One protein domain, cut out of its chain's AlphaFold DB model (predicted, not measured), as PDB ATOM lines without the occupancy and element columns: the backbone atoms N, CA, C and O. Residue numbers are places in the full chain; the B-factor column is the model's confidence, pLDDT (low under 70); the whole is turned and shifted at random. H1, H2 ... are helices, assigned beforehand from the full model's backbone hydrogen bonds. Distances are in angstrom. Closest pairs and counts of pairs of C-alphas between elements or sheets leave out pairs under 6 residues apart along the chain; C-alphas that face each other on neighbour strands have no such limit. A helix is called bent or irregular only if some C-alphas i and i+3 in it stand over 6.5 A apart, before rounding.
ATOM      1  N   ASP A 166      37.380  66.834  -8.876       87.88
ATOM      2  CA  ASP A 166      36.399  65.775  -8.611       87.88
ATOM      3  C   ASP A 166      37.078  64.398  -8.466       87.88
ATOM      4  O   ASP A 166      36.576  63.526  -7.756       87.88
ATOM      5  N   LEU A 167      38.250  64.207  -9.092       91.06
ATOM      6  CA  LEU A 167      39.053  62.986  -8.970       91.06
ATOM      7  C   LEU A 167      39.688  62.860  -7.578       91.06
ATOM      8  O   LEU A 167      39.784  61.759  -7.043       91.06
ATOM      9  N   LEU A 168      40.071  63.987  -6.967       93.25
ATOM     10  CA  LEU A 168      40.670  64.019  -5.629       93.25
ATOM     11  C   LEU A 168      39.660  63.660  -4.527       93.25
ATOM     12  O   LEU A 168      40.063  63.242  -3.446       93.25
ATOM     13  N   LEU A 169      38.356  63.779  -4.801       89.94
ATOM     14  CA  LEU A 169      37.287  63.430  -3.860       89.94
ATOM     15  C   LEU A 169      36.968  61.926  -3.843       89.94
ATOM     16  O   LEU A 169      36.374  61.440  -2.880       89.94
ATOM     17  N   LEU A 170      37.365  61.175  -4.879       93.00
ATOM     18  CA  LEU A 170      37.045  59.747  -4.994       93.00
ATOM     19  C   LEU A 170      37.558  58.911  -3.813       93.00
ATOM     20  O   LEU A 170      36.748  58.173  -3.257       93.00
ATOM     21  N   PRO A 171      38.832  59.003  -3.381       94.69
ATOM     22  CA  PRO A 171      39.338  58.143  -2.312       94.69
ATOM     23  C   PRO A 171      38.598  58.345  -0.988       94.69
ATOM     24  O   PRO A 171      38.294  57.369  -0.310       94.69
ATOM     25  N   GLY A 172      38.255  59.595  -0.651       92.69
ATOM     26  CA  GLY A 172      37.506  59.912   0.568       92.69
ATOM     27  C   GLY A 172      36.104  59.305   0.554       92.69
ATOM     28  O   GLY A 172      35.704  58.647   1.509       92.69
ATOM     29  N   MET A 173      35.386  59.442  -0.565       90.44
ATOM     30  CA  MET A 173      34.037  58.882  -0.706       90.44
ATOM     31  C   MET A 173      34.033  57.356  -0.756       90.44
ATOM     32  O   MET A 173      33.173  56.724  -0.149       90.44
ATOM     33  N   MET A 174      35.005  56.753  -1.443       92.94
ATOM     34  CA  MET A 174      35.181  55.301  -1.435       92.94
ATOM     35  C   MET A 174      35.486  54.791  -0.032       92.94
ATOM     36  O   MET A 174      34.941  53.764   0.366       92.94
ATOM     37  N   GLY A 175      36.337  55.502   0.711       94.50
ATOM     38  CA  GLY A 175      36.662  55.187   2.097       94.50
ATOM     39  C   GLY A 175      35.422  55.197   2.982       94.50
ATOM     40  O   GLY A 175      35.198  54.237   3.714       94.50
ATOM     41  N   GLU A 176      34.576  56.219   2.846       92.56
ATOM     42  CA  GLU A 176      33.332  56.332   3.611       92.56
ATOM     43  C   GLU A 176      32.333  55.220   3.260       92.56
ATOM     44  O   GLU A 176      31.873  54.499   4.146       92.56
ATOM     45  N   VAL A 177      32.062  55.003   1.967       92.44
ATOM     46  CA  VAL A 177      31.157  53.934   1.513       92.44
ATOM     47  C   VAL A 177      31.668  52.571   1.983       92.44
ATOM     48  O   VAL A 177      30.906  51.793   2.556       92.44
ATOM     49  N   THR A 178      32.962  52.288   1.817       94.56
ATOM     50  CA  THR A 178      33.570  51.007   2.214       94.56
ATOM     51  C   THR A 178      33.532  50.807   3.728       94.56
ATOM     52  O   THR A 178      33.278  49.694   4.182       94.56
ATOM     53  N   ARG A 179      33.738  51.868   4.517       95.00
ATOM     54  CA  ARG A 179      33.696  51.805   5.985       95.00
ATOM     55  C   ARG A 179      32.292  51.528   6.512       95.00
ATOM     56  O   ARG A 179      32.157  50.780   7.476       95.00
ATOM     57  N   GLN A 180      31.266  52.105   5.891       92.44
ATOM     58  CA  GLN A 180      29.880  51.896   6.312       92.44
ATOM     59  C   GLN A 180      29.334  50.537   5.850       92.44
ATOM     60  O   GLN A 180      28.587  49.904   6.587       92.44
ATOM     61  N   THR A 181      29.758  50.045   4.678       92.12
ATOM     62  CA  THR A 181      29.216  48.834   4.025       92.12
ATOM     63  C   THR A 181      28.997  47.620   4.954       92.12
ATOM     64  O   THR A 181      27.908  47.049   4.898       92.12
ATOM     65  N   PRO A 182      29.942  47.199   5.823       91.25
ATOM     66  CA  PRO A 182      29.761  46.005   6.655       91.25
ATOM     67  C   PRO A 182      28.601  46.127   7.653       91.25
ATOM     68  O   PRO A 182      27.786  45.212   7.747       91.25
ATOM     69  N   GLY A 183      28.491  47.269   8.342       90.25
ATOM     70  CA  GLY A 183      27.410  47.518   9.305       90.25
ATOM     71  C   GLY A 183      26.042  47.614   8.627       90.25
ATOM     72  O   GLY A 183      25.041  47.164   9.176       90.25
ATOM     73  N   LEU A 184      26.013  48.109   7.384       89.44
ATOM     74  CA  LEU A 184      24.785  48.164   6.589       89.44
ATOM     75  C   LEU A 184      24.247  46.783   6.269       89.44
ATOM     76  O   LEU A 184      23.038  46.589   6.322       89.44
ATOM     77  N   PHE A 185      25.112  45.827   5.925       88.56
ATOM     78  CA  PHE A 185      24.654  44.471   5.647       88.56
ATOM     79  C   PHE A 185      24.051  43.831   6.893       88.56
ATOM     80  O   PHE A 185      22.986  43.235   6.789       88.56
ATOM     81  N   GLU A 186      24.660  44.001   8.065       91.75
ATOM     82  CA  GLU A 186      24.116  43.466   9.315       91.75
ATOM     83  C   GLU A 186      22.736  44.061   9.642       91.75
ATOM     84  O   GLU A 186      21.770  43.316   9.847       91.75
ATOM     85  N   GLU A 187      22.606  45.389   9.587       91.19
ATOM     86  CA  GLU A 187      21.339  46.076   9.849       91.19
ATOM     87  C   GLU A 187      20.264  45.715   8.810       91.19
ATOM     88  O   GLU A 187      19.117  45.421   9.164       91.19
ATOM     89  N   SER A 188      20.640  45.665   7.528       89.25
ATOM     90  CA  SER A 188      19.736  45.297   6.432       89.25
ATOM     91  C   SER A 188      19.261  43.854   6.554       89.25
ATOM     92  O   SER A 188      18.088  43.572   6.326       89.25
ATOM     93  N   ILE A 189      20.143  42.923   6.928       90.25
ATOM     94  CA  ILE A 189      19.782  41.514   7.130       90.25
ATOM     95  C   ILE A 189      18.789  41.383   8.291       90.25
ATOM     96  O   ILE A 189      17.838  40.602   8.189       90.25
ATOM     97  N   TYR A 190      18.981  42.149   9.371       92.38
ATOM     98  CA  TYR A 190      18.098  42.119  10.534       92.38
ATOM     99  C   TYR A 190      16.713  42.706  10.226       92.38
ATOM    100  O   TYR A 190      15.703  42.021  10.406       92.38
ATOM    101  N   LYS A 191      16.660  43.938   9.700       91.94
ATOM    102  CA  LYS A 191      15.401  44.644   9.397       91.94
ATOM    103  C   LYS A 191      14.643  44.015   8.225       91.94
ATOM    104  O   LYS A 191      13.426  43.863   8.277       91.94
ATOM    105  N   SER A 192      15.356  43.553   7.201       92.50
ATOM    106  CA  SER A 192      14.765  42.987   5.980       92.50
ATOM    107  C   SER A 192      14.806  41.459   5.947       92.50
ATOM    108  O   SER A 192      14.806  40.865   4.860       92.50
ATOM    109  N   PRO A 261      12.133  50.315   3.411       81.44
ATOM    110  CA  PRO A 261      11.685  51.636   3.857       81.44
ATOM    111  C   PRO A 261      12.137  51.959   5.287       81.44
ATOM    112  O   PRO A 261      12.329  53.121   5.620       81.44
ATOM    113  N   ASP A 262      12.361  50.934   6.112       82.62
ATOM    114  CA  ASP A 262      12.766  51.074   7.518       82.62
ATOM    115  C   ASP A 262      14.287  51.275   7.691       82.62
ATOM    116  O   ASP A 262      14.824  51.282   8.809       82.62
ATOM    117  N   LEU A 263      15.017  51.364   6.577       82.69
ATOM    118  CA  LEU A 263      16.464  51.482   6.553       82.69
ATOM    119  C   LEU A 263      16.865  52.961   6.446       82.69
ATOM    120  O   LEU A 263      16.963  53.520   5.358       82.69
ATOM    121  N   GLU A 264      17.158  53.599   7.581       83.31
ATOM    122  CA  GLU A 264      17.591  55.009   7.652       83.31
ATOM    123  C   GLU A 264      19.065  55.219   7.238       83.31
ATOM    124  O   GLU A 264      19.755  56.122   7.712       83.31
ATOM    125  N   SER A 265      19.588  54.376   6.346       87.69
ATOM    126  CA  SER A 265      20.981  54.452   5.911       87.69
ATOM    127  C   SER A 265      21.152  55.307   4.661       87.69
ATOM    128  O   SER A 265      20.583  55.036   3.604       87.69
ATOM    129  N   ILE A 266      22.074  56.267   4.752       88.88
ATOM    130  CA  ILE A 266      22.479  57.146   3.647       88.88
ATOM    131  C   ILE A 266      23.163  56.361   2.509       88.88
ATOM    132  O   ILE A 266      23.191  56.832   1.377       88.88
ATOM    133  N   VAL A 267      23.721  55.171   2.771       92.62
ATOM    134  CA  VAL A 267      24.495  54.386   1.784       92.62
ATOM    135  C   VAL A 267      23.725  53.175   1.252       92.62
ATOM    136  O   VAL A 267      23.918  52.798   0.093       92.62
ATOM    137  N   ALA A 268      22.828  52.584   2.045       93.69
ATOM    138  CA  ALA A 268      22.109  51.382   1.630       93.69
ATOM    139  C   ALA A 268      21.187  51.641   0.431       93.69
ATOM    140  O   ALA A 268      21.245  50.900  -0.551       93.69
ATOM    141  N   TYR A 269      20.421  52.737   0.454       91.75
ATOM    142  CA  TYR A 269      19.560  53.105  -0.671       91.75
ATOM    143  C   TYR A 269      20.355  53.341  -1.974       91.75
ATOM    144  O   TYR A 269      20.039  52.696  -2.979       91.75
ATOM    145  N   PRO A 270      21.443  54.147  -1.997       93.75
ATOM    146  CA  PRO A 270      22.332  54.248  -3.158       93.75
ATOM    147  C   PRO A 270      22.827  52.915  -3.713       93.75
ATOM    148  O   PRO A 270      22.878  52.734  -4.933       93.75
ATOM    149  N   MET A 271      23.192  51.977  -2.835       95.75
ATOM    150  CA  MET A 271      23.582  50.633  -3.248       95.75
ATOM    151  C   MET A 271      22.413  49.889  -3.893       95.75
ATOM    152  O   MET A 271      22.580  49.351  -4.988       95.75
ATOM    153  N   GLY A 272      21.231  49.905  -3.275       95.12
ATOM    154  CA  GLY A 272      20.034  49.261  -3.816       95.12
ATOM    155  C   GLY A 272      19.659  49.770  -5.212       95.12
ATOM    156  O   GLY A 272      19.455  48.980  -6.142       95.12
ATOM    157  N   VAL A 273      19.676  51.091  -5.404       92.81
ATOM    158  CA  VAL A 273      19.427  51.730  -6.706       92.81
ATOM    159  C   VAL A 273      20.480  51.320  -7.739       92.81
ATOM    160  O   VAL A 273      20.136  50.947  -8.863       92.81
ATOM    161  N   ALA A 274      21.766  51.320  -7.375       95.00
ATOM    162  CA  ALA A 274      22.829  50.926  -8.297       95.00
ATOM    163  C   ALA A 274      22.739  49.441  -8.696       95.00
ATOM    164  O   ALA A 274      22.864  49.114  -9.881       95.00
ATOM    165  N   PHE A 275      22.481  48.543  -7.737       96.44
ATOM    166  CA  PHE A 275      22.307  47.115  -8.008       96.44
ATOM    167  C   PHE A 275      21.109  46.866  -8.925       96.44
ATOM    168  O   PHE A 275      21.272  46.175  -9.932       96.44
ATOM    169  N   SER A 276      19.947  47.463  -8.633       95.06
ATOM    170  CA  SER A 276      18.733  47.304  -9.451       95.06
ATOM    171  C   SER A 276      18.931  47.796 -10.890       95.06
ATOM    172  O   SER A 276      18.567  47.091 -11.835       95.06
ATOM    173  N   GLY A 277      19.599  48.940 -11.077       92.69
ATOM    174  CA  GLY A 277      19.928  49.480 -12.399       92.69
ATOM    175  C   GLY A 277      20.870  48.590 -13.221       92.69
ATOM    176  O   GLY A 277      20.813  48.604 -14.453       92.69
ATOM    177  N   MET A 278      21.705  47.780 -12.562       94.94
ATOM    178  CA  MET A 278      22.665  46.877 -13.212       94.94
ATOM    179  C   MET A 278      22.121  45.475 -13.503       94.94
ATOM    180  O   MET A 278      22.735  44.754 -14.293       94.94
ATOM    181  N   VAL A 279      20.968  45.089 -12.942       95.56
ATOM    182  CA  VAL A 279      20.366  43.754 -13.143       95.56
ATOM    183  C   VAL A 279      20.221  43.432 -14.630       95.56
ATOM    184  O   VAL A 279      20.679  42.389 -15.088       95.56
ATOM    185  N   VAL A 280      19.627  44.346 -15.400       92.94
ATOM    186  CA  VAL A 280      19.333  44.120 -16.820       92.94
ATOM    187  C   VAL A 280      20.622  44.025 -17.664       92.94
ATOM    188  O   VAL A 280      20.809  43.000 -18.324       92.94
ATOM    189  N   PRO A 281      21.562  44.995 -17.634       92.25
ATOM    190  CA  PRO A 281      22.831  44.878 -18.363       92.25
ATOM    191  C   PRO A 281      23.653  43.627 -18.011       92.25
ATOM    192  O   PRO A 281      24.216  42.983 -18.905       92.25
ATOM    193  N   VAL A 282      23.723  43.268 -16.723       94.88
ATOM    194  CA  VAL A 282      24.492  42.104 -16.260       94.88
ATOM    195  C   VAL A 282      23.847  40.807 -16.730       94.88
ATOM    196  O   VAL A 282      24.558  39.960 -17.267       94.88
ATOM    197  N   PHE A 283      22.522  40.669 -16.602       95.25
ATOM    198  CA  PHE A 283      21.773  39.484 -17.046       95.25
ATOM    199  C   PHE A 283      22.105  39.154 -18.488       95.25
ATOM    200  O   PHE A 283      22.498  38.037 -18.825       95.25
ATOM    201  N   PHE A 284      22.034  40.170 -19.331       91.50
ATOM    202  CA  PHE A 284      22.262  40.004 -20.743       91.50
ATOM    203  C   PHE A 284      23.720  39.807 -21.123       91.50
ATOM    204  O   PHE A 284      24.019  39.021 -22.019       91.50
ATOM    205  N   GLY A 285      24.631  40.489 -20.439       92.94
ATOM    206  CA  GLY A 285      26.054  40.253 -20.610       92.94
ATOM    207  C   GLY A 285      26.433  38.804 -20.287       92.94
ATOM    208  O   GLY A 285      27.109  38.144 -21.076       92.94
ATOM    209  N   VAL A 286      25.922  38.285 -19.165       95.75
ATOM    210  CA  VAL A 286      26.112  36.890 -18.752       95.75
ATOM    211  C   VAL A 286      25.446  35.936 -19.743       95.75
ATOM    212  O   VAL A 286      26.091  34.976 -20.164       95.75
ATOM    213  N   LEU A 287      24.206  36.206 -20.166       94.94
ATOM    214  CA  LEU A 287      23.498  35.401 -21.164       94.94
ATOM    215  C   LEU A 287      24.282  35.325 -22.477       94.94
ATOM    216  O   LEU A 287      24.488  34.240 -23.006       94.94
ATOM    217  N   LEU A 288      24.784  36.454 -22.979       92.38
ATOM    218  CA  LEU A 288      25.542  36.492 -24.226       92.38
ATOM    219  C   LEU A 288      26.823  35.647 -24.134       92.38
ATOM    220  O   LEU A 288      27.116  34.865 -25.037       92.38
ATOM    221  N   VAL A 289      27.558  35.736 -23.023       95.12
ATOM    222  CA  VAL A 289      28.744  34.891 -22.792       95.12
ATOM    223  C   VAL A 289      28.386  33.414 -22.686       95.12
ATOM    224  O   VAL A 289      29.142  32.572 -23.173       95.12
ATOM    225  N   ARG A 290      27.247  33.094 -22.068       95.00
ATOM    226  CA  ARG A 290      26.739  31.725 -21.944       95.00
ATOM    227  C   ARG A 290      26.373  31.130 -23.299       95.00
ATOM    228  O   ARG A 290      26.818  30.028 -23.608       95.00
ATOM    229  N   LEU A 291      25.683  31.893 -24.145       92.75
ATOM    230  CA  LEU A 291      25.398  31.506 -25.528       92.75
ATOM    231  C   LEU A 291      26.690  31.301 -26.338       92.75
ATOM    232  O   LEU A 291      26.757  30.392 -27.163       92.75
ATOM    233  N   CYS A 292      27.732  32.093 -26.068       93.75
ATOM    234  CA  CYS A 292      29.057  31.996 -26.693       93.75
ATOM    235  C   CYS A 292      30.012  30.976 -26.038       93.75
ATOM    236  O   CYS A 292      31.223  31.016 -26.289       93.75
ATOM    237  N   LYS A 293      29.521  30.077 -25.182       94.25
ATOM    238  CA  LYS A 293      30.342  28.981 -24.654       94.25
ATOM    239  C   LYS A 293      30.757  28.028 -25.786       94.25
ATOM    240  O   LYS A 293      30.083  27.933 -26.810       94.25
ATOM    241  N   ASP A 294      31.888  27.351 -25.605       92.12
ATOM    242  CA  ASP A 294      32.344  26.309 -26.530       92.12
ATOM    243  C   ASP A 294      31.280  25.210 -26.613       92.12
ATOM    244  O   ASP A 294      30.783  24.760 -25.576       92.12
ATOM    245  N   ASP A 295      30.883  24.875 -27.844       88.00
ATOM    246  CA  ASP A 295      29.772  23.966 -28.155       88.00
ATOM    247  C   ASP A 295      28.451  24.347 -27.445       88.00
ATOM    248  O   ASP A 295      27.629  23.502 -27.105       88.00
ATOM    249  N   GLY A 296      28.253  25.646 -27.188       88.69
ATOM    250  CA  GLY A 296      27.013  26.192 -26.644       88.69
ATOM    251  C   GLY A 296      25.948  26.451 -27.712       88.69
ATOM    252  O   GLY A 296      26.208  26.390 -28.915       88.69
ATOM    253  N   VAL A 297      24.761  26.841 -27.245       89.81
ATOM    254  CA  VAL A 297      23.571  27.184 -28.051       89.81
ATOM    255  C   VAL A 297      23.893  28.169 -29.185       89.81
ATOM    256  O   VAL A 297      23.395  28.031 -30.297       89.81
ATOM    257  N   GLY A 298      24.779  29.145 -28.955       87.81
ATOM    258  CA  GLY A 298      25.215  30.080 -29.996       87.81
ATOM    259  C   GLY A 298      25.858  29.388 -31.199       87.81
ATOM    260  O   GLY A 298      25.577  29.751 -32.339       87.81
ATOM    261  N   GLN A 299      26.708  28.386 -30.963       88.00
ATOM    262  CA  GLN A 299      27.419  27.673 -32.028       88.00
ATOM    263  C   GLN A 299      26.562  26.573 -32.654       88.00
ATOM    264  O   GLN A 299      26.513  26.472 -33.878       88.00
ATOM    265  N   LEU A 300      25.907  25.761 -31.818       86.25
ATOM    266  CA  LEU A 300      25.149  24.589 -32.260       86.25
ATOM    267  C   LEU A 300      23.803  24.973 -32.883       86.25
ATOM    268  O   LEU A 300      23.472  24.477 -33.959       86.25
ATOM    269  N   ASP A 301      23.079  25.900 -32.254       82.94
ATOM    270  CA  ASP A 301      21.682  26.173 -32.600       82.94
ATOM    271  C   ASP A 301      21.557  27.419 -33.479       82.94
ATOM    272  O   ASP A 301      20.820  27.430 -34.464       82.94
ATOM    273  N   PHE A 302      22.325  28.466 -33.168       80.44
ATOM    274  CA  PHE A 302      22.324  29.708 -33.950       80.44
ATOM    275  C   PHE A 302      23.392  29.752 -35.054       80.44
ATOM    276  O   PHE A 302      23.428  30.706 -35.841       80.44
ATOM    277  N   GLY A 303      24.270  28.746 -35.131       80.38
ATOM    278  CA  GLY A 303      25.308  28.652 -36.161       80.38
ATOM    279  C   GLY A 303      26.351  29.774 -36.103       80.38
ATOM    280  O   GLY A 303      26.934  30.136 -37.130       80.38
ATOM    281  N   TRP A 304      26.572  30.383 -34.936       85.50
ATOM    282  CA  TRP A 304      27.605  31.403 -34.763       85.50
ATOM    283  C   TRP A 304      28.994  30.783 -34.906       85.50
ATOM    284  O   TRP A 304      29.262  29.675 -34.442       85.50
ATOM    285  N   SER A 305      29.919  31.509 -35.537       88.06
ATOM    286  CA  SER A 305      31.284  31.010 -35.692       88.06
ATOM    287  C   SER A 305      32.013  30.979 -34.342       88.06
ATOM    288  O   SER A 305      31.854  31.873 -33.510       88.06
ATOM    289  N   ARG A 306      32.882  29.980 -34.140       90.94
ATOM    290  CA  ARG A 306      33.747  29.879 -32.946       90.94
ATOM    291  C   ARG A 306      34.533  31.164 -32.688       90.94
ATOM    292  O   ARG A 306      34.566  31.665 -31.570       90.94
ATOM    293  N   VAL A 307      35.068  31.755 -33.759       90.06
ATOM    294  CA  VAL A 307      35.811  33.023 -33.712       90.06
ATOM    295  C   VAL A 307      34.942  34.161 -33.170       90.06
ATOM    296  O   VAL A 307      35.400  34.934 -32.331       90.06
ATOM    297  N   ALA A 308      33.686  34.256 -33.614       88.06
ATOM    298  CA  ALA A 308      32.743  35.268 -33.153       88.06
ATOM    299  C   ALA A 308      32.443  35.109 -31.650       88.06
ATOM    300  O   ALA A 308      32.557  36.078 -30.894       88.06
ATOM    301  N   CYS A 309      32.161  33.883 -31.203       91.94
ATOM    302  CA  CYS A 309      31.933  33.566 -29.791       91.94
ATOM    303  C   CYS A 309      33.148  33.897 -28.905       91.94
ATOM    304  O   CYS A 309      33.000  34.521 -27.852       91.94
ATOM    305  N   ASP A 310      34.361  33.567 -29.355       94.25
ATOM    306  CA  ASP A 310      35.601  33.863 -28.628       94.25
ATOM    307  C   ASP A 310      35.888  35.359 -28.506       94.25
ATOM    308  O   ASP A 310      36.435  35.820 -27.498       94.25
ATOM    309  N   VAL A 311      35.566  36.139 -29.537       92.88
ATOM    310  CA  VAL A 311      35.729  37.598 -29.504       92.88
ATOM    311  C   VAL A 311      34.762  38.217 -28.502       92.88
ATOM    312  O   VAL A 311      35.195  39.018 -27.674       92.88
ATOM    313  N   VAL A 312      33.492  37.808 -28.517       91.88
ATOM    314  CA  VAL A 312      32.479  38.291 -27.566       91.88
ATOM    315  C   VAL A 312      32.859  37.939 -26.131       91.88
ATOM    316  O   VAL A 312      32.878  38.816 -25.269       91.88
ATOM    317  N   ARG A 313      33.246  36.685 -25.876       95.12
ATOM    318  CA  ARG A 313      33.660  36.212 -24.549       95.12
ATOM    319  C   ARG A 313      34.860  36.993 -24.010       95.12
ATOM    320  O   ARG A 313      34.839  37.453 -22.869       95.12
ATOM    321  N   ARG A 314      35.893  37.196 -24.836       96.00
ATOM    322  CA  ARG A 314      37.075  37.987 -24.452       96.00
ATOM    323  C   ARG A 314      36.732  39.452 -24.219       96.00
ATOM    324  O   ARG A 314      37.203  40.022 -23.238       96.00
ATOM    325  N   ALA A 315      35.920  40.055 -25.085       94.81
ATOM    326  CA  ALA A 315      35.495  41.440 -24.917       94.81
ATOM    327  C   ALA A 315      34.668  41.628 -23.638       94.81
ATOM    328  O   ALA A 315      34.853  42.618 -22.928       94.81
ATOM    329  N   PHE A 316      33.822  40.651 -23.307       95.19
ATOM    330  CA  PHE A 316      33.046  40.672 -22.080       95.19
ATOM    331  C   PHE A 316      33.941  40.663 -20.840       95.19
ATOM    332  O   PHE A 316      33.909  41.611 -20.062       95.19
ATOM    333  N   TYR A 317      34.783  39.640 -20.675       96.69
ATOM    334  CA  TYR A 317      35.600  39.514 -19.464       96.69
ATOM    335  C   TYR A 317      36.670  40.603 -19.341       96.69
ATOM    336  O   TYR A 317      36.981  41.026 -18.233       96.69
ATOM    337  N   ARG A 318      37.225  41.074 -20.465       97.38
ATOM    338  CA  ARG A 318      38.302  42.071 -20.451       97.38
ATOM    339  C   ARG A 318      37.804  43.507 -20.307       97.38
ATOM    340  O   ARG A 318      38.521  44.318 -19.734       97.38
ATOM    341  N   PHE A 319      36.628  43.833 -20.846       97.00
ATOM    342  CA  PHE A 319      36.155  45.219 -20.918       97.00
ATOM    343  C   PHE A 319      34.776  45.418 -20.287       97.00
ATOM    344  O   PHE A 319      34.641  46.291 -19.436       97.00
ATOM    345  N   LEU A 320      33.765  44.613 -20.642       94.88
ATOM    346  CA  LEU A 320      32.400  44.824 -20.130       94.88
ATOM    347  C   LEU A 320      32.260  44.489 -18.645       94.88
ATOM    348  O   LEU A 320      31.615  45.239 -17.926       94.88
ATOM    349  N   PHE A 321      32.873  43.407 -18.163       96.12
ATOM    350  CA  PHE A 321      32.788  43.031 -16.752       96.12
ATOM    351  C   PHE A 321      33.424  44.094 -15.832       96.12
ATOM    352  O   PHE A 321      32.743  44.551 -14.911       96.12
ATOM    353  N   PRO A 322      34.647  44.598 -16.106       97.88
ATOM    354  CA  PRO A 322      35.174  45.764 -15.399       97.88
ATOM    355  C   PRO A 322      34.311  47.020 -15.569       97.88
ATOM    356  O   PRO A 322      34.121  47.754 -14.602       97.88
ATOM    357  N   ALA A 323      33.748  47.262 -16.761       96.31
ATOM    358  CA  ALA A 323      32.849  48.395 -16.976       96.31
ATOM    359  C   ALA A 323      31.613  48.309 -16.073       96.31
ATOM    360  O   ALA A 323      31.253  49.303 -15.455       96.31
ATOM    361  N   TYR A 324      30.999  47.133 -15.925       95.62
ATOM    362  CA  TYR A 324      29.855  46.937 -15.033       95.62
ATOM    363  C   TYR A 324      30.211  47.214 -13.576       95.62
ATOM    364  O   TYR A 324      29.469  47.925 -12.905       95.62
ATOM    365  N   ALA A 325      31.362  46.732 -13.100       96.75
ATOM    366  CA  ALA A 325      31.828  47.027 -11.746       96.75
ATOM    367  C   ALA A 325      32.045  48.538 -11.529       96.75
ATOM    368  O   ALA A 325      31.622  49.088 -10.513       96.75
ATOM    369  N   ILE A 326      32.651  49.223 -12.504       96.62
ATOM    370  CA  ILE A 326      32.913  50.667 -12.432       96.62
ATOM    371  C   ILE A 326      31.617  51.481 -12.502       96.62
ATOM    372  O   ILE A 326      31.464  52.427 -11.733       96.62
ATOM    373  N   VAL A 327      30.676  51.136 -13.386       94.75
ATOM    374  CA  VAL A 327      29.407  51.872 -13.506       94.75
ATOM    375  C   VAL A 327      28.496  51.591 -12.309       94.75
ATOM    376  O   VAL A 327      27.836  52.512 -11.840       94.75
ATOM    377  N   LEU A 328      28.500  50.371 -11.755       96.06
ATOM    378  CA  LEU A 328      27.831  50.072 -10.483       96.06
ATOM    379  C   LEU A 328      28.341  51.018  -9.391       96.06
ATOM    380  O   LEU A 328      27.559  51.714  -8.748       96.06
ATOM    381  N   LEU A 329      29.661  51.098  -9.237       96.06
ATOM    382  CA  LEU A 329      30.306  51.953  -8.249       96.06
ATOM    383  C   LEU A 329      30.028  53.443  -8.491       96.06
ATOM    384  O   LEU A 329      29.750  54.190  -7.552       96.06
ATOM    385  N   ALA A 330      30.038  53.868  -9.755       95.00
ATOM    386  CA  ALA A 330      29.650  55.215 -10.148       95.00
ATOM    387  C   ALA A 330      28.196  55.525  -9.763       95.00
ATOM    388  O   ALA A 330      27.941  56.611  -9.249       95.00
ATOM    389  N   GLY A 331      27.272  54.577  -9.946       94.38
ATOM    390  CA  GLY A 331      25.864  54.710  -9.565       94.38
ATOM    391  C   GLY A 331      25.659  54.849  -8.054       94.38
ATOM    392  O   GLY A 331      24.875  55.697  -7.620       94.38
ATOM    393  N   VAL A 332      26.419  54.091  -7.251       95.31
ATOM    394  CA  VAL A 332      26.415  54.233  -5.782       95.31
ATOM    395  C   VAL A 332      26.880  55.634  -5.390       95.31
ATOM    396  O   VAL A 332      26.186  56.336  -4.660       95.31
ATOM    397  N   LEU A 333      28.023  56.080  -5.921       94.50
ATOM    398  CA  LEU A 333      28.564  57.408  -5.622       94.50
ATOM    399  C   LEU A 333      27.684  58.543  -6.157       94.50
ATOM    400  O   LEU A 333      27.630  59.619  -5.565       94.50
ATOM    401  N   GLU A 334      27.011  58.355  -7.287       92.38
ATOM    402  CA  GLU A 334      26.094  59.350  -7.836       92.38
ATOM    403  C   GLU A 334      24.889  59.542  -6.916       92.38
ATOM    404  O   GLU A 334      24.609  60.679  -6.531       92.38
ATOM    405  N   THR A 335      24.244  58.452  -6.503       91.56
ATOM    406  CA  THR A 335      23.063  58.497  -5.629       91.56
ATOM    407  C   THR A 335      23.426  58.975  -4.220       91.56
ATOM    408  O   THR A 335      22.743  59.831  -3.661       91.56
ATOM    409  N   TYR A 336      24.565  58.532  -3.679       92.19
ATOM    410  CA  TYR A 336      25.089  59.025  -2.400       92.19
ATOM    411  C   TYR A 336      25.373  60.537  -2.430       92.19
ATOM    412  O   TYR A 336      25.019  61.278  -1.511       92.19
ATOM    413  N   GLY A 337      25.977  61.025  -3.517       89.25
ATOM    414  CA  GLY A 337      26.228  62.450  -3.729       89.25
ATOM    415  C   GLY A 337      24.966  63.291  -3.791       89.25
ATOM    416  O   GLY A 337      24.902  64.384  -3.234       89.25
ATOM    417  N   LEU A 338      23.950  62.758  -4.462       86.25
ATOM    418  CA  LEU A 338      22.647  63.392  -4.570       86.25
ATOM    419  C   LEU A 338      21.950  63.516  -3.203       86.25
ATOM    420  O   LEU A 338      21.365  64.562  -2.923       86.25
ATOM    421  N   MET A 339      22.070  62.507  -2.335       84.75
ATOM    422  CA  MET A 339      21.508  62.536  -0.976       84.75
ATOM    423  C   MET A 339      22.260  63.484  -0.034       84.75
ATOM    424  O   MET A 339      21.643  64.251   0.704       84.75
ATOM    425  N   THR A 340      23.593  63.472  -0.081       86.06
ATOM    426  CA  THR A 340      24.443  64.311   0.788       86.06
ATOM    427  C   THR A 340      24.600  65.748   0.285       86.06
ATOM    428  O   THR A 340      25.090  66.612   1.010       86.06
ATOM    429  N   GLY A 341      24.213  66.024  -0.964       81.38
ATOM    430  CA  GLY A 341      24.467  67.300  -1.637       81.38
ATOM    431  C   GLY A 341      25.943  67.532  -1.987       81.38
ATOM    432  O   GLY A 341      26.308  68.636  -2.396       81.38
ATOM    433  N   GLN A 342      26.803  66.522  -1.829       83.19
ATOM    434  CA  GLN A 342      28.229  66.627  -2.117       83.19
ATOM    435  C   GLN A 342      28.530  66.365  -3.597       83.19
ATOM    436  O   GLN A 342      27.889  65.556  -4.271       83.19
ATOM    437  N   ARG A 343      29.558  67.040  -4.125       80.06
ATOM    438  CA  ARG A 343      30.087  66.740  -5.461       80.06
ATOM    439  C   ARG A 343      30.816  65.409  -5.433       80.06
ATOM    440  O   ARG A 343      31.760  65.263  -4.673       80.06
ATOM    441  N   THR A 344      30.426  64.482  -6.301       77.12
ATOM    442  CA  THR A 344      31.051  63.158  -6.363       77.12
ATOM    443  C   THR A 344      31.851  62.970  -7.639       77.12
ATOM    444  O   THR A 344      31.449  63.421  -8.715       77.12
ATOM    445  N   GLY A 345      32.961  62.233  -7.535       87.56
ATOM    446  CA  GLY A 345      33.760  61.794  -8.683       87.56
ATOM    447  C   GLY A 345      33.088  60.705  -9.535       87.56
ATOM    448  O   GLY A 345      33.727  60.135 -10.417       87.56
ATOM    449  N   SER A 346      31.800  60.419  -9.299       92.19
ATOM    450  CA  SER A 346      30.997  59.419 -10.019       92.19
ATOM    451  C   SER A 346      31.100  59.565 -11.535       92.19
ATOM    452  O   SER A 346      31.322  58.579 -12.224       92.19
ATOM    453  N   ARG A 347      31.053  60.793 -12.066       90.31
ATOM    454  CA  ARG A 347      31.138  61.026 -13.519       90.31
ATOM    455  C   ARG A 347      32.449  60.566 -14.140       90.31
ATOM    456  O   ARG A 347      32.438  60.108 -15.276       90.31
ATOM    457  N   PHE A 348      33.564  60.697 -13.421       93.25
ATOM    458  CA  PHE A 348      34.850  60.211 -13.909       93.25
ATOM    459  C   PHE A 348      34.820  58.687 -14.039       93.25
ATOM    460  O   PHE A 348      35.203  58.148 -15.073       93.25
ATOM    461  N   LEU A 349      34.276  57.996 -13.033       94.88
ATOM    462  CA  LEU A 349      34.068  56.549 -13.095       94.88
ATOM    463  C   LEU A 349      33.116  56.170 -14.234       94.88
ATOM    464  O   LEU A 349      33.443  55.285 -15.021       94.88
ATOM    465  N   THR A 350      31.993  56.874 -14.399       94.00
ATOM    466  CA  THR A 350      31.074  56.640 -15.522       94.00
ATOM    467  C   THR A 350      31.778  56.825 -16.866       94.00
ATOM    468  O   THR A 350      31.603  55.996 -17.753       94.00
ATOM    469  N   LEU A 351      32.619  57.855 -17.019       94.75
ATOM    470  CA  LEU A 351      33.399  58.088 -18.236       94.75
ATOM    471  C   LEU A 351      34.368  56.929 -18.508       94.75
ATOM    472  O   LEU A 351      34.417  56.436 -19.632       94.75
ATOM    473  N   VAL A 352      35.088  56.449 -17.488       96.12
ATOM    474  CA  VAL A 352      35.954  55.263 -17.608       96.12
ATOM    475  C   VAL A 352      35.134  54.037 -18.024       96.12
ATOM    476  O   VAL A 352      35.532  53.314 -18.937       96.12
ATOM    477  N   GLY A 353      33.960  53.834 -17.421       95.75
ATOM    478  CA  GLY A 353      33.025  52.776 -17.806       95.75
ATOM    479  C   GLY A 353      32.588  52.880 -19.271       95.75
ATOM    480  O   GLY A 353      32.647  51.892 -20.001       95.75
ATOM    481  N   VAL A 354      32.231  54.079 -19.739       95.25
ATOM    482  CA  VAL A 354      31.864  54.337 -21.141       95.25
ATOM    483  C   VAL A 354      33.042  54.088 -22.082       95.25
ATOM    484  O   VAL A 354      32.853  53.455 -23.117       95.25
ATOM    485  N   VAL A 355      34.261  54.498 -21.724       97.31
ATOM    486  CA  VAL A 355      35.469  54.210 -22.516       97.31
ATOM    487  C   VAL A 355      35.689  52.701 -22.646       97.31
ATOM    488  O   VAL A 355      35.952  52.215 -23.746       97.31
ATOM    489  N   LEU A 356      35.517  51.935 -21.567       97.38
ATOM    490  CA  LEU A 356      35.603  50.473 -21.625       97.38
ATOM    491  C   LEU A 356      34.518  49.867 -22.525       97.38
ATOM    492  O   LEU A 356      34.814  48.960 -23.303       97.38
ATOM    493  N   VAL A 357      33.289  50.391 -22.479       95.25
ATOM    494  CA  VAL A 357      32.206  49.979 -23.389       95.25
ATOM    495  C   VAL A 357      32.544  50.323 -24.843       95.25
ATOM    496  O   VAL A 357      32.355  49.477 -25.713       95.25
ATOM    497  N   ILE A 358      33.104  51.503 -25.124       96.19
ATOM    498  CA  ILE A 358      33.560  51.895 -26.469       96.19
ATOM    499  C   ILE A 358      34.613  50.909 -26.984       96.19
ATOM    500  O   ILE A 358      34.500  50.418 -28.108       96.19
ATOM    501  N   VAL A 359      35.609  50.570 -26.160       97.00
ATOM    502  CA  VAL A 359      36.651  49.596 -26.518       97.00
ATOM    503  C   VAL A 359      36.050  48.202 -26.733       97.00
ATOM    504  O   VAL A 359      36.420  47.513 -27.687       97.00
ATOM    505  N   ALA A 360      35.090  47.789 -25.901       95.38
ATOM    506  CA  ALA A 360      34.372  46.528 -26.067       95.38
ATOM    507  C   ALA A 360      33.608  46.486 -27.400       95.38
ATOM    508  O   ALA A 360      33.802  45.559 -28.186       95.38
ATOM    509  N   LEU A 361      32.797  47.509 -27.689       93.50
ATOM    510  CA  LEU A 361      32.031  47.628 -28.932       93.50
ATOM    511  C   LEU A 361      32.952  47.673 -30.151       93.50
ATOM    512  O   LEU A 361      32.700  46.981 -31.138       93.50
ATOM    513  N   HIS A 362      34.053  48.421 -30.068       95.44
ATOM    514  CA  HIS A 362      35.037  48.484 -31.137       95.44
ATOM    515  C   HIS A 362      35.612  47.100 -31.451       95.44
ATOM    516  O   HIS A 362      35.682  46.734 -32.621       95.44
ATOM    517  N   ASN A 363      35.980  46.324 -30.426       93.75
ATOM    518  CA  ASN A 363      36.551  44.986 -30.592       93.75
ATOM    519  C   ASN A 363      35.522  43.958 -31.089       93.75
ATOM    520  O   ASN A 363      35.851  43.123 -31.931       93.75
ATOM    521  N   VAL A 364      34.279  44.029 -30.603       92.06
ATOM    522  CA  VAL A 364      33.200  43.094 -30.963       92.06
ATOM    523  C   VAL A 364      32.700  43.319 -32.390       92.06
ATOM    524  O   VAL A 364      32.509  42.353 -33.133       92.06
ATOM    525  N   PHE A 365      32.524  44.577 -32.799       91.12
ATOM    526  CA  PHE A 365      31.958  44.943 -34.104       91.12
ATOM    527  C   PHE A 365      33.016  45.288 -35.161       91.12
ATOM    528  O   PHE A 365      32.674  45.755 -36.247       91.12
ATOM    529  N   HIS A 366      34.301  45.049 -34.883       90.31
ATOM    530  CA  HIS A 366      35.363  45.330 -35.843       90.31
ATOM    531  C   HIS A 366      35.168  44.537 -37.146       90.31
ATOM    532  O   HIS A 366      35.028  43.314 -37.125       90.31
ATOM    533  N   SER A 367      35.235  45.212 -38.296       85.00
ATOM    534  CA  SER A 367      34.916  44.600 -39.599       85.00
ATOM    535  C   SER A 367      35.797  43.404 -39.990       85.00
ATOM    536  O   SER A 367      35.333  42.521 -40.709       85.00
ATOM    537  N   GLN A 368      37.051  43.354 -39.527       84.56
ATOM    538  CA  GLN A 368      38.009  42.301 -39.898       84.56
ATOM    539  C   GLN A 368      38.161  41.186 -38.857       84.56
ATOM    540  O   GLN A 368      38.573  40.083 -39.201       84.56
ATOM    541  N   ARG A 369      37.880  41.476 -37.583       83.19
ATOM    542  CA  ARG A 369      38.187  40.583 -36.450       83.19
ATOM    543  C   ARG A 369      36.967  40.245 -35.597       83.19
ATOM    544  O   ARG A 369      37.055  39.346 -34.774       83.19
ATOM    545  N   GLY A 370      35.873  40.983 -35.758       83.25
ATOM    546  CA  GLY A 370      34.688  40.897 -34.918       83.25
ATOM    547  C   GLY A 370      33.663  39.872 -35.390       83.25
ATOM    548  O   GLY A 370      33.898  39.096 -36.319       83.25
ATOM    549  N   LEU A 371      32.478  39.940 -34.779       82.00
ATOM    550  CA  LEU A 371      31.299  39.126 -35.111       82.00
ATOM    551  C   LEU A 371      30.984  39.121 -36.619       82.00
ATOM    552  O   LEU A 371      30.580  38.106 -37.180       82.00
ATOM    553  N   LEU A 372      31.215  40.258 -37.280       79.19
ATOM    554  CA  LEU A 372      30.879  40.487 -38.686       79.19
ATOM    555  C   LEU A 372      31.874  39.853 -39.672       79.19
ATOM    556  O   LEU A 372      31.544  39.685 -40.845       79.19
ATOM    557  N   ALA A 373      33.077  39.476 -39.226       79.88
ATOM    558  CA  ALA A 373      34.121  38.947 -40.109       79.88
ATOM    559  C   ALA A 373      33.791  37.542 -40.651       79.88
ATOM    560  O   ALA A 373      34.219  37.176 -41.745       79.88
ATOM    561  N   GLY A 374      33.014  36.754 -39.896       71.12
ATOM    562  CA  GLY A 374      32.646  35.382 -40.258       71.12
ATOM    563  C   GLY A 374      31.384  35.254 -41.117       71.12
ATOM    564  O   GLY A 374      31.157  34.199 -41.710       71.12
ATOM    565  N   GLN A 375      30.557  36.299 -41.219       71.62
ATOM    566  CA  GLN A 375      29.298  36.242 -41.966       71.62
ATOM    567  C   GLN A 375      29.509  36.574 -43.451       71.62
ATOM    568  O   GLN A 375      29.322  37.703 -43.896       71.62
ATOM    569  N   LYS A 376      29.811  35.554 -44.264       66.69
ATOM    570  CA  LYS A 376      29.630  35.612 -45.729       66.69
ATOM    571  C   LYS A 376      28.136  35.497 -46.085       66.69
ATOM    572  O   LYS A 376      27.718  34.522 -46.706       66.69
ATOM    573  N   ARG A 377      27.293  36.443 -45.653       61.59
ATOM    574  CA  ARG A 377      25.871  36.448 -46.048       61.59
ATOM    575  C   ARG A 377      25.704  37.051 -47.446       61.59
ATOM    576  O   ARG A 377      26.210  38.133 -47.727       61.59
ATOM    577  N   ARG A 378      24.966  36.351 -48.317       55.78
ATOM    578  CA  ARG A 378      24.408  36.911 -49.561       55.78
ATOM    579  C   ARG A 378      23.265  37.862 -49.174       55.78
ATOM    580  O   ARG A 378      22.365  37.444 -48.454       55.78
ATOM    581  N   GLY A 379      23.315  39.123 -49.607       74.06
ATOM    582  CA  GLY A 379      22.275  40.135 -49.353       74.06
ATOM    583  C   GLY A 379      22.819  41.482 -48.858       74.06
ATOM    584  O   GLY A 379      24.022  41.635 -48.647       74.06
ATOM    585  N   LEU A 380      21.922  42.455 -48.650       68.56
ATOM    586  CA  LEU A 380      22.256  43.832 -48.242       68.56
ATOM    587  C   LEU A 380      23.094  43.903 -46.951       68.56
ATOM    588  O   LEU A 380      24.048  44.676 -46.884       68.56
ATOM    589  N   LEU A 381      22.795  43.058 -45.957       71.25
ATOM    590  CA  LEU A 381      23.534  43.020 -44.687       71.25
ATOM    591  C   LEU A 381      24.965  42.483 -44.811       71.25
ATOM    592  O   LEU A 381      25.777  42.779 -43.947       71.25
ATOM    593  N   GLY A 382      25.301  41.739 -45.870       75.12
ATOM    594  CA  GLY A 382      26.667  41.248 -46.093       75.12
ATOM    595  C   GLY A 382      27.616  42.299 -46.675       75.12
ATOM    596  O   GLY A 382      28.810  42.036 -46.845       75.12
ATOM    597  N   SER A 383      27.109  43.490 -47.012       87.31
ATOM    598  CA  SER A 383      27.931  44.558 -47.573       87.31
ATOM    599  C   SER A 383      28.913  45.106 -46.536       87.31
ATOM    600  O   SER A 383      28.537  45.539 -45.445       87.31
ATOM    601  N   LYS A 384      30.191  45.209 -46.926       87.88
ATOM    602  CA  LYS A 384      31.240  45.878 -46.133       87.88
ATOM    603  C   LYS A 384      30.884  47.329 -45.780       87.88
ATOM    604  O   LYS A 384      31.469  47.883 -44.851       87.88
ATOM    605  N   ALA A 385      29.991  47.970 -46.541       90.56
ATOM    606  CA  ALA A 385      29.502  49.311 -46.236       90.56
ATOM    607  C   ALA A 385      28.556  49.296 -45.027       90.56
ATOM    608  O   ALA A 385      28.773  50.053 -44.087       90.56
ATOM    609  N   VAL A 386      27.585  48.376 -44.996       89.31
ATOM    610  CA  VAL A 386      26.637  48.231 -43.876       89.31
ATOM    611  C   VAL A 386      27.373  47.881 -42.584       89.31
ATOM    612  O   VAL A 386      27.137  48.511 -41.558       89.31
ATOM    613  N   HIS A 387      28.347  46.967 -42.640       87.31
ATOM    614  CA  HIS A 387      29.185  46.646 -41.479       87.31
ATOM    615  C   HIS A 387      29.952  47.861 -40.941       87.31
ATOM    616  O   HIS A 387      30.032  48.047 -39.729       87.31
ATOM    617  N   ARG A 388      30.494  48.707 -41.830       91.31
ATOM    618  CA  ARG A 388      31.153  49.958 -41.427       91.31
ATOM    619  C   ARG A 388      30.160  50.930 -40.797       91.31
ATOM    620  O   ARG A 388      30.474  51.478 -39.751       91.31
ATOM    621  N   ILE A 389      28.972  51.097 -41.376       93.81
ATOM    622  CA  ILE A 389      27.932  51.980 -40.828       93.81
ATOM    623  C   ILE A 389      27.512  51.525 -39.426       93.81
ATOM    624  O   ILE A 389      27.460  52.352 -38.523       93.81
ATOM    625  N   ILE A 390      27.284  50.224 -39.210       90.88
ATOM    626  CA  ILE A 390      26.921  49.685 -37.888       90.88
ATOM    627  C   ILE A 390      28.059  49.898 -36.881       90.88
ATOM    628  O   ILE A 390      27.820  50.370 -35.772       90.88
ATOM    629  N   HIS A 391      29.301  49.585 -37.262       92.12
ATOM    630  CA  HIS A 391      30.468  49.748 -36.390       92.12
ATOM    631  C   HIS A 391      30.703  51.214 -36.005       92.12
ATOM    632  O   HIS A 391      30.787  51.523 -34.815       92.12
ATOM    633  N   PHE A 392      30.751  52.118 -36.988       95.25
ATOM    634  CA  PHE A 392      30.910  53.549 -36.738       95.25
ATOM    635  C   PHE A 392      29.713  54.120 -35.983       95.25
ATOM    636  O   PHE A 392      29.922  54.904 -35.068       95.25
ATOM    637  N   GLY A 393      28.489  53.696 -36.301       94.69
ATOM    638  CA  GLY A 393      27.274  54.133 -35.618       94.69
ATOM    639  C   GLY A 393      27.280  53.775 -34.131       94.69
ATOM    640  O   GLY A 393      27.057  54.649 -33.299       94.69
ATOM    641  N   LEU A 394      27.608  52.527 -33.777       92.69
ATOM    642  CA  LEU A 394      27.656  52.079 -32.378       92.69
ATOM    643  C   LEU A 394      28.776  52.755 -31.578       92.69
ATOM    644  O   LEU A 394      28.562  53.150 -30.432       92.69
ATOM    645  N   VAL A 395      29.965  52.905 -32.170       95.25
ATOM    646  CA  VAL A 395      31.093  53.582 -31.512       95.25
ATOM    647  C   VAL A 395      30.816  55.079 -31.375       95.25
ATOM    648  O   VAL A 395      31.000  55.624 -30.291       95.25
ATOM    649  N   ALA A 396      30.334  55.744 -32.430       96.25
ATOM    650  CA  ALA A 396      29.979  57.161 -32.388       96.25
ATOM    651  C   ALA A 396      28.861  57.431 -31.376       96.25
ATOM    652  O   ALA A 396      28.946  58.406 -30.636       96.25
ATOM    653  N   TRP A 397      27.866  56.543 -31.284       95.00
ATOM    654  CA  TRP A 397      26.808  56.615 -30.279       95.00
ATOM    655  C   TRP A 397      27.361  56.563 -28.849       95.00
ATOM    656  O   TRP A 397      27.077  57.446 -28.042       95.00
ATOM    657  N   ALA A 398      28.199  55.573 -28.530       94.94
ATOM    658  CA  ALA A 398      28.792  55.463 -27.198       94.94
ATOM    659  C   ALA A 398      29.722  56.651 -26.873       94.94
ATOM    660  O   ALA A 398      29.694  57.169 -25.756       94.94
ATOM    661  N   THR A 399      30.486  57.137 -27.856       96.38
ATOM    662  CA  THR A 399      31.308  58.350 -27.722       96.38
ATOM    663  C   THR A 399      30.451  59.589 -27.468       96.38
ATOM    664  O   THR A 399      30.775  60.377 -26.583       96.38
ATOM    665  N   TYR A 400      29.335  59.745 -28.184       95.81
ATOM    666  CA  TYR A 400      28.385  60.839 -27.983       95.81
ATOM    667  C   TYR A 400      27.825  60.849 -26.554       95.81
ATOM    668  O   TYR A 400      27.848  61.889 -25.895       95.81
ATOM    669  N   LEU A 401      27.427  59.686 -26.021       94.31
ATOM    670  CA  LEU A 401      26.999  59.565 -24.622       94.31
ATOM    671  C   LEU A 401      28.120  59.941 -23.636       94.31
ATOM    672  O   LEU A 401      27.863  60.626 -22.646       94.31
ATOM    673  N   GLY A 402      29.366  59.547 -23.915       94.94
ATOM    674  CA  GLY A 402      30.529  59.938 -23.113       94.94
ATOM    675  C   GLY A 402      30.765  61.452 -23.094       94.94
ATOM    676  O   GLY A 402      30.998  62.026 -22.029       94.94
ATOM    677  N   ILE A 403      30.639  62.110 -24.250       95.25
ATOM    678  CA  ILE A 403      30.752  63.572 -24.377       95.25
ATOM    679  C   ILE A 403      29.640  64.265 -23.579       95.25
ATOM    680  O   ILE A 403      29.916  65.190 -22.815       95.25
ATOM    681  N   LEU A 404      28.395  63.790 -23.684       93.81
ATOM    682  CA  LEU A 404      27.275  64.334 -22.914       93.81
ATOM    683  C   LEU A 404      27.488  64.208 -21.396       93.81
ATOM    684  O   LEU A 404      27.246  65.172 -20.662       93.81
ATOM    685  N   ILE A 405      27.999  63.068 -20.912       93.19
ATOM    686  CA  ILE A 405      28.368  62.898 -19.494       93.19
ATOM    687  C   ILE A 405      29.426  63.926 -19.081       93.19
ATOM    688  O   ILE A 405      29.304  64.527 -18.010       93.19
ATOM    689  N   ALA A 406      30.441  64.148 -19.923       92.44
ATOM    690  CA  ALA A 406      31.523  65.089 -19.643       92.44
ATOM    691  C   ALA A 406      31.028  66.541 -19.530       92.44
ATOM    692  O   ALA A 406      31.491  67.285 -18.659       92.44
ATOM    693  N   ILE A 407      30.052  66.920 -20.360       92.56
ATOM    694  CA  ILE A 407      29.425  68.250 -20.338       92.56
ATOM    695  C   ILE A 407      28.488  68.415 -19.128       92.56
ATOM    696  O   ILE A 407      28.317  69.528 -18.635       92.56
ATOM    697  N   GLY A 408      27.936  67.320 -18.597       89.00
ATOM    698  CA  GLY A 408      27.093  67.335 -17.397       89.00
ATOM    699  C   GLY A 408      25.659  66.848 -17.608       89.00
ATOM    700  O   GLY A 408      24.843  66.999 -16.702       89.00
ATOM    701  N   TYR A 409      25.350  66.227 -18.746       90.56
ATOM    702  CA  TYR A 409      24.037  65.662 -19.082       90.56
ATOM    703  C   TYR A 409      23.877  64.209 -18.589       90.56
ATOM    704  O   TYR A 409      23.433  63.335 -19.334       90.56
ATOM    705  N   SER A 410      24.259  63.912 -17.339       87.75
ATOM    706  CA  SER A 410      24.277  62.520 -16.841       87.75
ATOM    707  C   SER A 410      22.891  61.868 -16.839       87.75
ATOM    708  O   SER A 410      22.753  60.719 -17.254       87.75
ATOM    709  N   VAL A 411      21.856  62.623 -16.458       83.81
ATOM    710  CA  VAL A 411      20.466  62.141 -16.390       83.81
ATOM    711  C   VAL A 411      19.937  61.798 -17.781       83.81
ATOM    712  O   VAL A 411      19.424  60.698 -17.993       83.81
ATOM    713  N   ALA A 412      20.118  62.706 -18.745       87.06
ATOM    714  CA  ALA A 412      19.725  62.468 -20.129       87.06
ATOM    715  C   ALA A 412      20.424  61.219 -20.684       87.06
ATOM    716  O   ALA A 412      19.778  60.350 -21.267       87.06
ATOM    717  N   VAL A 413      21.731  61.075 -20.434       90.88
ATOM    718  CA  VAL A 413      22.503  59.908 -20.879       90.88
ATOM    719  C   VAL A 413      21.995  58.612 -20.257       90.88
ATOM    720  O   VAL A 413      21.852  57.628 -20.979       90.88
ATOM    721  N   GLN A 414      21.660  58.596 -18.967       85.81
ATOM    722  CA  GLN A 414      21.083  57.415 -18.323       85.81
ATOM    723  C   GLN A 414      19.735  57.027 -18.951       85.81
ATOM    724  O   GLN A 414      19.511  55.851 -19.246       85.81
ATOM    725  N   ALA A 415      18.867  58.007 -19.227       85.25
ATOM    726  CA  ALA A 415      17.587  57.774 -19.893       85.25
ATOM    727  C   ALA A 415      17.768  57.239 -21.326       85.25
ATOM    728  O   ALA A 415      17.127  56.251 -21.706       85.25
ATOM    729  N   PHE A 416      18.672  57.836 -22.111       89.38
ATOM    730  CA  PHE A 416      19.003  57.360 -23.457       89.38
ATOM    731  C   PHE A 416      19.605  55.958 -23.433       89.38
ATOM    732  O   PHE A 416      19.220  55.118 -24.245       89.38
ATOM    733  N   PHE A 417      20.512  55.680 -22.500       87.06
ATOM    734  CA  PHE A 417      21.146  54.374 -22.357       87.06
ATOM    735  C   PHE A 417      20.117  53.288 -22.028       87.06
ATOM    736  O   PHE A 417      20.081  52.261 -22.704       87.06
ATOM    737  N   TYR A 418      19.219  53.544 -21.070       84.31
ATOM    738  CA  TYR A 418      18.146  52.616 -20.710       84.31
ATOM    739  C   TYR A 418      17.213  52.325 -21.894       84.31
ATOM    740  O   TYR A 418      16.970  51.163 -22.224       84.31
ATOM    741  N   ARG A 419      16.751  53.368 -22.597       88.00
ATOM    742  CA  ARG A 419      15.910  53.207 -23.797       88.00
ATOM    743  C   ARG A 419      16.643  52.460 -24.909       88.00
ATOM    744  O   ARG A 419      16.063  51.569 -25.519       88.00
ATOM    745  N   THR A 420      17.922  52.765 -25.132       87.88
ATOM    746  CA  THR A 420      18.749  52.083 -26.140       87.88
ATOM    747  C   THR A 420      18.853  50.598 -25.832       87.88
ATOM    748  O   THR A 420      18.613  49.781 -26.716       87.88
ATOM    749  N   ILE A 421      19.131  50.243 -24.576       85.00
ATOM    750  CA  ILE A 421      19.144  48.852 -24.119       85.00
ATOM    751  C   ILE A 421      17.803  48.190 -24.434       85.00
ATOM    752  O   ILE A 421      17.792  47.185 -25.138       85.00
ATOM    753  N   LEU A 422      16.678  48.769 -24.006       82.88
ATOM    754  CA  LEU A 422      15.350  48.200 -24.274       82.88
ATOM    755  C   LEU A 422      15.073  48.010 -25.774       82.88
ATOM    756  O   LEU A 422      14.585  46.956 -26.175       82.88
ATOM    757  N   THR A 423      15.428  48.985 -26.615       89.06
ATOM    758  CA  THR A 423      15.246  48.874 -28.074       89.06
ATOM    759  C   THR A 423      16.157  47.822 -28.704       89.06
ATOM    760  O   THR A 423      15.695  47.048 -29.539       89.06
ATOM    761  N   LEU A 424      17.422  47.733 -28.278       82.88
ATOM    762  CA  LEU A 424      18.350  46.699 -28.738       82.88
ATOM    763  C   LEU A 424      17.853  45.309 -28.339       82.88
ATOM    764  O   LEU A 424      17.991  44.375 -29.125       82.88
ATOM    765  N   TRP A 425      17.223  45.176 -27.169       78.94
ATOM    766  CA  TRP A 425      16.599  43.926 -26.739       78.94
ATOM    767  C   TRP A 425      15.375  43.564 -27.543       78.94
ATOM    768  O   TRP A 425      15.267  42.418 -27.966       78.94
ATOM    769  N   LEU A 426      14.488  44.521 -27.799       78.00
ATOM    770  CA  LEU A 426      13.344  44.287 -28.669       78.00
ATOM    771  C   LEU A 426      13.817  43.783 -30.041       78.00
ATOM    772  O   LEU A 426      13.321  42.771 -30.531       78.00
ATOM    773  N   VAL A 427      14.848  44.417 -30.610       80.81
ATOM    774  CA  VAL A 427      15.460  43.986 -31.874       80.81
ATOM    775  C   VAL A 427      16.106  42.605 -31.752       80.81
ATOM    776  O   VAL A 427      15.915  41.781 -32.641       80.81
ATOM    777  N   ALA A 428      16.833  42.312 -30.671       74.31
ATOM    778  CA  ALA A 428      17.452  41.005 -30.453       74.31
ATOM    779  C   ALA A 428      16.410  39.883 -30.323       74.31
ATOM    780  O   ALA A 428      16.555  38.843 -30.959       74.31
ATOM    781  N   VAL A 429      15.335  40.101 -29.561       75.62
ATOM    782  CA  VAL A 429      14.230  39.144 -29.404       75.62
ATOM    783  C   VAL A 429      13.521  38.917 -30.738       75.62
ATOM    784  O   VAL A 429      13.296  37.768 -31.109       75.62
ATOM    785  N   ILE A 430      13.241  39.980 -31.500       74.00
ATOM    786  CA  ILE A 430      12.646  39.869 -32.842       74.00
ATOM    787  C   ILE A 430      13.593  39.139 -33.801       74.00
ATOM    788  O   ILE A 430      13.144  38.299 -34.574       74.00
ATOM    789  N   ALA A 431      14.898  39.410 -33.752       67.81
ATOM    790  CA  ALA A 431      15.883  38.744 -34.602       67.81
ATOM    791  C   ALA A 431      16.016  37.251 -34.273       67.81
ATOM    792  O   ALA A 431      16.175  36.442 -35.184       67.81
ATOM    793  N   ILE A 432      15.920  36.879 -32.994       65.19
ATOM    794  CA  ILE A 432      15.912  35.480 -32.551       65.19
ATOM    795  C   ILE A 432      14.602  34.797 -32.967       65.19
ATOM    796  O   ILE A 432      14.644  33.707 -33.530       65.19
ATOM    797  N   ALA A 433      13.451  35.445 -32.762       67.94
ATOM    798  CA  ALA A 433      12.141  34.898 -33.120       67.94
ATOM    799  C   ALA A 433      11.936  34.783 -34.644       67.94
ATOM    800  O   ALA A 433      11.370  33.805 -35.123       67.94
ATOM    801  N   GLY A 434      12.409  35.767 -35.413       58.22
ATOM    802  CA  GLY A 434      12.276  35.829 -36.872       58.22
ATOM    803  C   GLY A 434      13.412  35.155 -37.647       58.22
ATOM    804  O   GLY A 434      13.247  34.829 -38.820       58.22
ATOM    805  N   GLY A 435      14.567  34.920 -37.016       53.91
ATOM    806  CA  GLY A 435      15.757  34.324 -37.634       53.91
ATOM    807  C   GLY A 435      15.680  32.814 -37.886       53.91
ATOM    808  O   GLY A 435      16.634  32.251 -38.417       53.91
TER     809      GLY A 435
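This is residues 166 to 192 and 261 to 435 of the 457 residues of the protein "MscS_TM domain-containing protein" of Verrucomicrobia bacterium (UniProt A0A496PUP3). Four long helices, H2, H4, H5 and H6, run back and forth side by side along the longest axis, each touching the next, and H7 folds back from H6 and slants over one side of them toward H2. H1 lies across one end of this body, and tiny H3 sits at the other end. The printed part has 202 residues with seven named helices, H1 to H7 in order, and no named strand: the class is all helix. It is elongated, 60 by 38 by 26 A, and only just compact, close to loose, with a radius of gyration of the C-alphas of 19.5 A.

Start at H1, residues 170 to 191, one helix by its hydrogen bonds but bent: C-alphas 179 and 182 are 7.0 A apart, between arms H1a, 170 to 179, and H1b, 182 to 191. H2, residues 268 to 291, is likewise one helix but bent, with C-alphas 277 and 280 7.0 A apart, between H2a, 268 to 277, and H2b, 280 to 291. The hub, H4, residues 306 to 340, is also one helix but bent, with C-alphas 318 and 321 6.7 A apart, between H4a, 306 to 318, and H4b, 321 to 340. H1a is close to but not clearly touching H4b, about perpendicular at 86 degrees; their closest C-alphas, Met 173 and Leu 333, are 7.5 A apart. H2a touches residues 328 to 336 of H4b, opposite ways at a steep tilt of 42 degrees, closest at C-alphas 270 and 332, 4.9 A. H3, residues 297 to 300, touches H2b only at the corner, and only just, with 3 pairs of C-alphas within 8 A; the closest, Leu 291 and Gly 298, are 4.7 A apart. H5, residues 346 to 364, forms a hairpin with H4b, at a shallow tilt of 22 degrees, closest at C-alphas 330 and 346, 4.4 A. H6, residues 384 to 407, forms a hairpin with H5, at a shallow tilt of 6 degrees, closest at C-alphas 358 and 395, 5.9 A. H7, residues 410 to 434, forms a hairpin with H6, its residues 410 to 413 touching H6, closest at C-alphas 401 and 413, 5.9 A. Every O i to N i+4 pair is within hydrogen-bond range in these helices and arms, but H3 is too short for one.

Find C-alpha 170 at (37.045, 59.747, -4.994), where H1a begins. H4b spans 28.8 A, H5 26.6 A and H6 34.2 A. H7 spans 35.5 A, ending at C-alpha 434, (12.276, 35.829, -36.872).

The farthest C-alphas, Tyr 190 and Arg 378, are 60.6 A apart. Residues 193 to 260 are not printed; C-alphas 192 and 261 are 9.4 A apart across this cut. The link from H5 to H6 is long, 19 residues. Look for pLDDT under 70 at residues 376 to 378, 380 and 431 to 435.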